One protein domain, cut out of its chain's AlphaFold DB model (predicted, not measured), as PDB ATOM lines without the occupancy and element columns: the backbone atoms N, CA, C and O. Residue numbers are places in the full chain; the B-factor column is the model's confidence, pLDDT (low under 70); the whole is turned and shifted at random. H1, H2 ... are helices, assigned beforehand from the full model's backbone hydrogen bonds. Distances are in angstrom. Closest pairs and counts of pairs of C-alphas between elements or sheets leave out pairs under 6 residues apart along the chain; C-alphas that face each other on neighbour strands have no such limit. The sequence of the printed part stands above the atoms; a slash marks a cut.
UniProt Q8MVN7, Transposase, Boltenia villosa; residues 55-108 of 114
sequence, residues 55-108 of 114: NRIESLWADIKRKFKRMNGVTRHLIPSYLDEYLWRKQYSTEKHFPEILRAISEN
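This is residues 55 to 108 of the 114 residues of the protein "Transposase" of Boltenia villosa (UniProt Q8MVN7). Three helices make a loose zigzag, with H1 and H3 on different sides of H2. The printed part has 54 residues, H1, H2, H3 in order, no named strand, and is all helix. It is loose, radius of gyration of the C-alphas 12.9 A, spans 32 by 27 by 16 A.

Start in H1, residues 55 to 70, at Ile 64: its C-alpha and that of Tyr 86 in H2, residues 76 to 91, are the closest, 7.4 A; the helices are close but not clearly touching, at a steep tilt of 59 degrees. H2 and H3, residues 94 to 106, are close but not clearly touching, closest C-alphas Arg 89 and His 97, 6.8 A. H1 and H3 are apart. O i to N i+4 pairs are within hydrogen-bond range throughout H1, 10 of 12 in H2, 7 of 9 in H3.

Find C-alpha 55 at (38.077, 22.295, 13.601); H1 runs 22.3 A from there. H2 runs 23.9 A; H3 runs 19.5 A to C-alpha 106 at (22.399, 54.760, 7.065).

The printed part has no cut, and both links are tight. Residues 102 to 108 stand free. No printed residue is under 70.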
ATOM      1  N   ASN A  55      38.413  21.939  12.220       77.50
ATOM      2  CA  ASN A  55      38.077  22.295  13.601       77.50
ATOM      3  C   ASN A  55      37.483  23.703  13.740       77.50
ATOM      4  O   ASN A  55      36.612  23.925  14.573       77.50
ATOM      5  N   ARG A  56      37.920  24.673  12.924       80.38
ATOM      6  CA  ARG A  56      37.359  26.032  12.968       80.38
ATOM      7  C   ARG A  56      35.893  26.065  12.522       80.38
ATOM      8  O   ARG A  56      35.095  26.772  13.136       80.38
ATOM      9  N   ILE A  57      35.546  25.299  11.489       83.12
ATOM     10  CA  ILE A  57      34.174  25.148  10.988       83.12
ATOM     11  C   ILE A  57      33.342  24.335  11.987       83.12
ATOM     12  O   ILE A  57      32.224  24.726  12.313       83.12
ATOM     13  N   GLU A  58      33.894  23.247  12.531       85.25
ATOM     14  CA  GLU A  58      33.212  22.430  13.546       85.25
ATOM     15  C   GLU A  58      32.889  23.244  14.809       85.25
ATOM     16  O   GLU A  58      31.743  23.247  15.267       85.25
ATOM     17  N   SER A  59      33.864  23.997  15.329       87.62
ATOM     18  CA  SER A  59      33.685  24.884  16.484       87.62
ATOM     19  C   SER A  59      32.665  25.989  16.204       87.62
ATOM     20  O   SER A  59      31.800  26.245  17.040       87.62
ATOM     21  N   LEU A  60      32.694  26.593  15.008       90.06
ATOM     22  CA  LEU A  60      31.694  27.580  14.586       90.06
ATOM     23  C   LEU A  60      30.271  27.002  14.659       90.06
ATOM     24  O   LEU A  60      29.382  27.603  15.265       90.06
ATOM     25  N   TRP A  61      30.054  25.814  14.091       92.06
ATOM     26  CA  TRP A  61      28.749  25.153  14.141       92.06
ATOM     27  C   TRP A  61      28.346  24.734  15.552       92.06
ATOM     28  O   TRP A  61      27.162  24.782  15.890       92.06
ATOM     29  N   ALA A  62      29.297  24.311  16.386       93.75
ATOM     30  CA  ALA A  62      29.031  23.988  17.784       93.75
ATOM     31  C   ALA A  62      28.501  25.212  18.551       93.75
ATOM     32  O   ALA A  62      27.513  25.094  19.281       93.75
ATOM     33  N   ASP A  63      29.090  26.388  18.334       93.25
ATOM     34  CA  ASP A  63      28.660  27.637  18.967       93.25
ATOM     35  C   ASP A  63      27.271  28.084  18.502       93.25
ATOM     36  O   ASP A  63      26.420  28.424  19.331       93.25
ATOM     37  N   ILE A  64      27.004  28.019  17.194       94.19
ATOM     38  CA  ILE A  64      25.688  28.339  16.617       94.19
ATOM     39  C   ILE A  64      24.612  27.418  17.203       94.19
ATOM     40  O   ILE A  64      23.603  27.889  17.734       94.19
ATOM     41  N   LYS A  65      24.846  26.098  17.195       92.81
ATOM     42  CA  LYS A  65      23.907  25.117  17.765       92.81
ATOM     43  C   LYS A  65      23.669  25.358  19.256       92.81
ATOM     44  O   LYS A  65      22.540  25.227  19.725       92.81
ATOM     45  N   ARG A  66      24.704  25.753  20.005       94.81
ATOM     46  CA  ARG A  66      24.581  26.121  21.424       94.81
ATOM     47  C   ARG A  66      23.710  27.364  21.611       94.81
ATOM     48  O   ARG A  66      22.881  27.373  22.519       94.81
ATOM     49  N   LYS A  67      23.847  28.388  20.755       92.56
ATOM     50  CA  LYS A  67      22.956  29.565  20.750       92.56
ATOM     51  C   LYS A  67      21.506  29.132  20.529       92.56
ATOM     52  O   LYS A  67      20.661  29.487  21.342       92.56
ATOM     53  N   PHE A  68      21.234  28.314  19.512       94.50
ATOM     54  CA  PHE A  68      19.873  27.846  19.207       94.50
ATOM     55  C   PHE A  68      19.275  27.025  20.348       94.50
ATOM     56  O   PHE A  68      18.123  27.228  20.718       94.50
ATOM     57  N   LYS A  69      20.077  26.156  20.976       94.38
ATOM     58  CA  LYS A  69      19.640  25.379  22.140       94.38
ATOM     59  C   LYS A  69      19.262  26.269  23.329       94.38
ATOM     60  O   LYS A  69      18.255  26.001  23.968       94.38
ATOM     61  N   ARG A  70      20.026  27.334  23.606       94.81
ATOM     62  CA  ARG A  70      19.702  28.303  24.678       94.81
ATOM     63  C   ARG A  70      18.410  29.081  24.425       94.81
ATOM     64  O   ARG A  70      17.806  29.544  25.379       94.81
ATOM     65  N   MET A  71      17.994  29.214  23.167       93.25
ATOM     66  CA  MET A  71      16.732  29.858  22.783       93.25
ATOM     67  C   MET A  71      15.541  28.882  22.784       93.25
ATOM     68  O   MET A  71      14.463  29.252  22.339       93.25
ATOM     69  N   ASN A  72      15.718  27.649  23.281       94.31
ATOM     70  CA  ASN A  72      14.730  26.562  23.217       94.31
ATOM     71  C   ASN A  72      14.347  26.163  21.782       94.31
ATOM     72  O   ASN A  72      13.231  25.724  21.516       94.31
ATOM     73  N   GLY A  73      15.308  26.265  20.861       91.50
ATOM     74  CA  GLY A  73      15.093  26.041  19.437       91.50
ATOM     75  C   GLY A  73      14.815  27.338  18.680       91.50
ATOM     76  O   GLY A  73      14.709  28.417  19.252       91.50
ATOM     77  N   VAL A  74      14.760  27.225  17.357       92.69
ATOM     78  CA  VAL A  74      14.426  28.326  16.446       92.69
ATOM     79  C   VAL A  74      13.507  27.801  15.360       92.69
ATOM     80  O   VAL A  74      13.637  26.651  14.926       92.69
ATOM     81  N   THR A  75      12.590  28.639  14.888       94.25
ATOM     82  CA  THR A  75      11.741  28.279  13.753       94.25
ATOM     83  C   THR A  75      12.596  28.142  12.495       94.25
ATOM     84  O   THR A  75      13.424  29.004  12.205       94.25
ATOM     85  N   ARG A  76      12.400  27.062  11.723       91.38
ATOM     86  CA  ARG A  76      13.276  26.700  10.590       91.38
ATOM     87  C   ARG A  76      13.466  27.832   9.573       91.38
ATOM     88  O   ARG A  76      14.577  28.011   9.091       91.38
ATOM     89  N   HIS A  77      12.418  28.602   9.276       93.19
ATOM     90  CA  HIS A  77      12.494  29.705   8.311       93.19
ATOM     91  C   HIS A  77      13.329  30.904   8.803       93.19
ATOM     92  O   HIS A  77      13.772  31.692   7.982       93.19
ATOM     93  N   LEU A  78      13.590  31.019  10.112       92.62
ATOM     94  CA  LEU A  78      14.425  32.077  10.697       92.62
ATOM     95  C   LEU A  78      15.900  31.681  10.824       92.62
ATOM     96  O   LEU A  78      16.727  32.521  11.174       92.62
ATOM     97  N   ILE A  79      16.252  30.415  10.560       92.88
ATOM     98  CA  ILE A  79      17.643  29.946  10.640       92.88
ATOM     99  C   ILE A  79      18.591  30.846   9.829       92.88
ATOM    100  O   ILE A  79      19.609  31.228  10.406       92.88
ATOM    101  N   PRO A  80      18.287  31.237   8.571       93.00
ATOM    102  CA  PRO A  80      19.146  32.147   7.812       93.00
ATOM    103  C   PRO A  80      19.397  33.469   8.548       93.00
ATOM    104  O   PRO A  80      20.547  33.802   8.815       93.00
ATOM    105  N   SER A  81      18.346  34.146   9.020       92.00
ATOM    106  CA  SER A  81      18.471  35.422   9.738       92.00
ATOM    107  C   SER A  81      19.293  35.303  11.025       92.00
ATOM    108  O   SER A  81      20.093  36.181  11.344       92.00
ATOM    109  N   TYR A  82      19.147  34.201  11.769       93.38
ATOM    110  CA  TYR A  82      19.959  33.964  12.963       93.38
ATOM    111  C   TYR A  82      21.427  33.655  12.648       93.38
ATOM    112  O   TYR A  82      22.294  33.957  13.478       93.38
ATOM    113  N   LEU A  83      21.711  33.023  11.503       93.88
ATOM    114  CA  LEU A  83      23.075  32.811  11.019       93.88
ATOM    115  C   LEU A  83      23.705  34.140  10.605       93.88
ATOM    116  O   LEU A  83      24.817  34.422  11.049       93.88
ATOM    117  N   ASP A  84      22.979  34.973   9.858       92.50
ATOM    118  CA  ASP A  84      23.428  36.307   9.446       92.50
ATOM    119  C   ASP A  84      23.751  37.175  10.666       92.50
ATOM    120  O   ASP A  84      24.849  37.721  10.780       92.50
ATOM    121  N   GLU A  85      22.845  37.216  11.649       92.56
ATOM    122  CA  GLU A  85      23.058  37.926  12.910       92.56
ATOM    123  C   GLU A  85      24.285  37.384  13.663       92.56
ATOM    124  O   GLU A  85      25.091  38.151  14.191       92.56
ATOM    125  N   TYR A  86      24.444  36.058  13.737       92.88
ATOM    126  CA  TYR A  86      25.584  35.444  14.417       92.88
ATOM    127  C   TYR A  86      26.912  35.806  13.735       92.88
ATOM    128  O   TYR A  86      27.873  36.157  14.422       92.88
ATOM    129  N   LEU A  87      26.972  35.731  12.403       92.75
ATOM    130  CA  LEU A  87      28.164  36.074  11.626       92.75
ATOM    131  C   LEU A  87      28.504  37.558  11.769       92.75
ATOM    132  O   LEU A  87      29.655  37.887  12.061       92.75
ATOM    133  N   TRP A  88      27.502  38.433  11.677       93.56
ATOM    134  CA  TRP A  88      27.672  39.868  11.884       93.56
ATOM    135  C   TRP A  88      28.194  40.180  13.296       93.56
ATOM    136  O   TRP A  88      29.206  40.861  13.450       93.56
ATOM    137  N   ARG A  89      27.609  39.590  14.349       93.00
ATOM    138  CA  ARG A  89      28.099  39.775  15.731       93.00
ATOM    139  C   ARG A  89      29.502  39.224  15.964       93.00
ATOM    140  O   ARG A  89      30.159  39.662  16.899       93.00
ATOM    141  N   LYS A  90      29.943  38.241  15.178       91.19
ATOM    142  CA  LYS A  90      31.298  37.678  15.266       91.19
ATOM    143  C   LYS A  90      32.338  38.565  14.576       91.19
ATOM    144  O   LYS A  90      33.507  38.515  14.948       91.19
ATOM    145  N   GLN A  91      31.922  39.352  13.587       92.69
ATOM    146  CA  GLN A  91      32.775  40.299  12.869       92.69
ATOM    147  C   GLN A  91      33.094  41.547  13.702       92.69
ATOM    148  O   GLN A  91      34.192  42.091  13.593       92.69
ATOM    149  N   TYR A  92      32.154  41.984  14.542       93.50
ATOM    150  CA  TYR A  92      32.277  43.199  15.343       93.50
ATOM    151  C   TYR A  92      32.333  42.885  16.836       93.50
ATOM    152  O   TYR A  92      31.602  42.035  17.337       93.50
ATOM    153  N   SER A  93      33.174  43.604  17.571       92.88
ATOM    154  CA  SER A  93      33.167  43.557  19.031       92.88
ATOM    155  C   SER A  93      31.859  44.128  19.595       92.88
ATOM    156  O   SER A  93      31.170  44.907  18.933       92.88
ATOM    157  N   THR A  94      31.478  43.713  20.806       93.50
ATOM    158  CA  THR A  94      30.160  44.018  21.393       93.50
ATOM    159  C   THR A  94      29.876  45.519  21.466       93.50
ATOM    160  O   THR A  94      28.776  45.959  21.145       93.50
ATOM    161  N   GLU A  95      30.877  46.320  21.820       94.88
ATOM    162  CA  GLU A  95      30.797  47.781  21.875       94.88
ATOM    163  C   GLU A  95      30.560  48.426  20.501       94.88
ATOM    164  O   GLU A  95      30.035  49.535  20.420       94.88
ATOM    165  N   LYS A  96      30.892  47.715  19.417       95.19
ATOM    166  CA  LYS A  96      30.667  48.161  18.042       95.19
ATOM    167  C   LYS A  96      29.327  47.717  17.466       95.19
ATOM    168  O   LYS A  96      28.938  48.236  16.430       95.19
ATOM    169  N   HIS A  97      28.580  46.815  18.108       94.69
ATOM    170  CA  HIS A  97      27.311  46.323  17.545       94.69
ATOM    171  C   HIS A  97      26.333  47.472  17.263       94.69
ATOM    172  O   HIS A  97      25.829  47.603  16.150       94.69
ATOM    173  N   PHE A  98      26.092  48.340  18.245       94.25
ATOM    174  CA  PHE A  98      25.159  49.454  18.078       94.25
ATOM    175  C   PHE A  98      25.593  50.491  17.019       94.25
ATOM    176  O   PHE A  98      24.789  50.801  16.142       94.25
ATOM    177  N   PRO A  99      26.834  51.017  17.012       95.25
ATOM    178  CA  PRO A  99      27.235  51.956  15.963       95.25
ATOM    179  C   PRO A  99      27.274  51.313  14.568       95.25
ATOM    180  O   PRO A  99      26.898  51.961  13.594       95.25
ATOM    181  N   GLU A 100      27.657  50.039  14.445       94.38
ATOM    182  CA  GLU A 100      27.743  49.369  13.140       94.38
ATOM    183  C   GLU A 100      26.372  49.069  12.535       94.38
ATOM    184  O   GLU A 100      26.218  49.155  11.318       94.38
ATOM    185  N   ILE A 101      25.357  48.768  13.354       91.88
ATOM    186  CA  ILE A 101      24.002  48.583  12.822       91.88
ATOM    187  C   ILE A 101      23.411  49.915  12.350       91.88
ATOM    188  O   ILE A 101      22.795  49.960  11.289       91.88
ATOM    189  N   LEU A 102      23.660  51.016  13.072       92.44
ATOM    190  CA  LEU A 102      23.255  52.353  12.630       92.44
ATOM    191  C   LEU A 102      23.948  52.741  11.321       92.44
ATOM    192  O   LEU A 102      23.291  53.243  10.409       92.44
ATOM    193  N   ARG A 103      25.250  52.449  11.204       91.81
ATOM    194  CA  ARG A 103      26.010  52.654   9.969       91.81
ATOM    195  C   ARG A 103      25.399  51.867   8.809       91.81
ATOM    196  O   ARG A 103      25.083  52.467   7.785       91.81
ATOM    197  N   ALA A 104      25.143  50.572   8.995       89.12
ATOM    198  CA  ALA A 104      24.540  49.718   7.973       89.12
ATOM    199  C   ALA A 104      23.154  50.210   7.518       89.12
ATOM    200  O   ALA A 104      22.850  50.161   6.329       89.12
ATOM    201  N   ILE A 105      22.328  50.718   8.441       88.81
ATOM    202  CA  ILE A 105      21.024  51.317   8.113       88.81
ATOM    203  C   ILE A 105      21.215  52.614   7.317       88.81
ATOM    204  O   ILE A 105      20.545  52.816   6.306       88.81
ATOM    205  N   SER A 106      22.143  53.480   7.739       89.69
ATOM    206  CA  SER A 106      22.399  54.760   7.065       89.69
ATOM    207  C   SER A 106      22.933  54.594   5.639       89.69
ATOM    208  O   SER A 106      22.558  55.351   4.748       89.69
ATOM    209  N   GLU A 107      23.765  53.576   5.410       89.44
ATOM    210  CA  GLU A 107      24.344  53.250   4.103       89.44
ATOM    211  C   GLU A 107      23.334  52.553   3.176       89.44
ATOM    212  O   GLU A 107      23.583  52.430   1.977       89.44
ATOM    213  N   ASN A 108      22.185  52.112   3.702       84.06
ATOM    214  CA  ASN A 108      21.192  51.342   2.956       84.06
ATOM    215  C   ASN A 108      19.765  51.921   3.099       84.06
ATOM    216  O   ASN A 108      18.855  51.244   3.586       84.06
TER     217      ASN A 108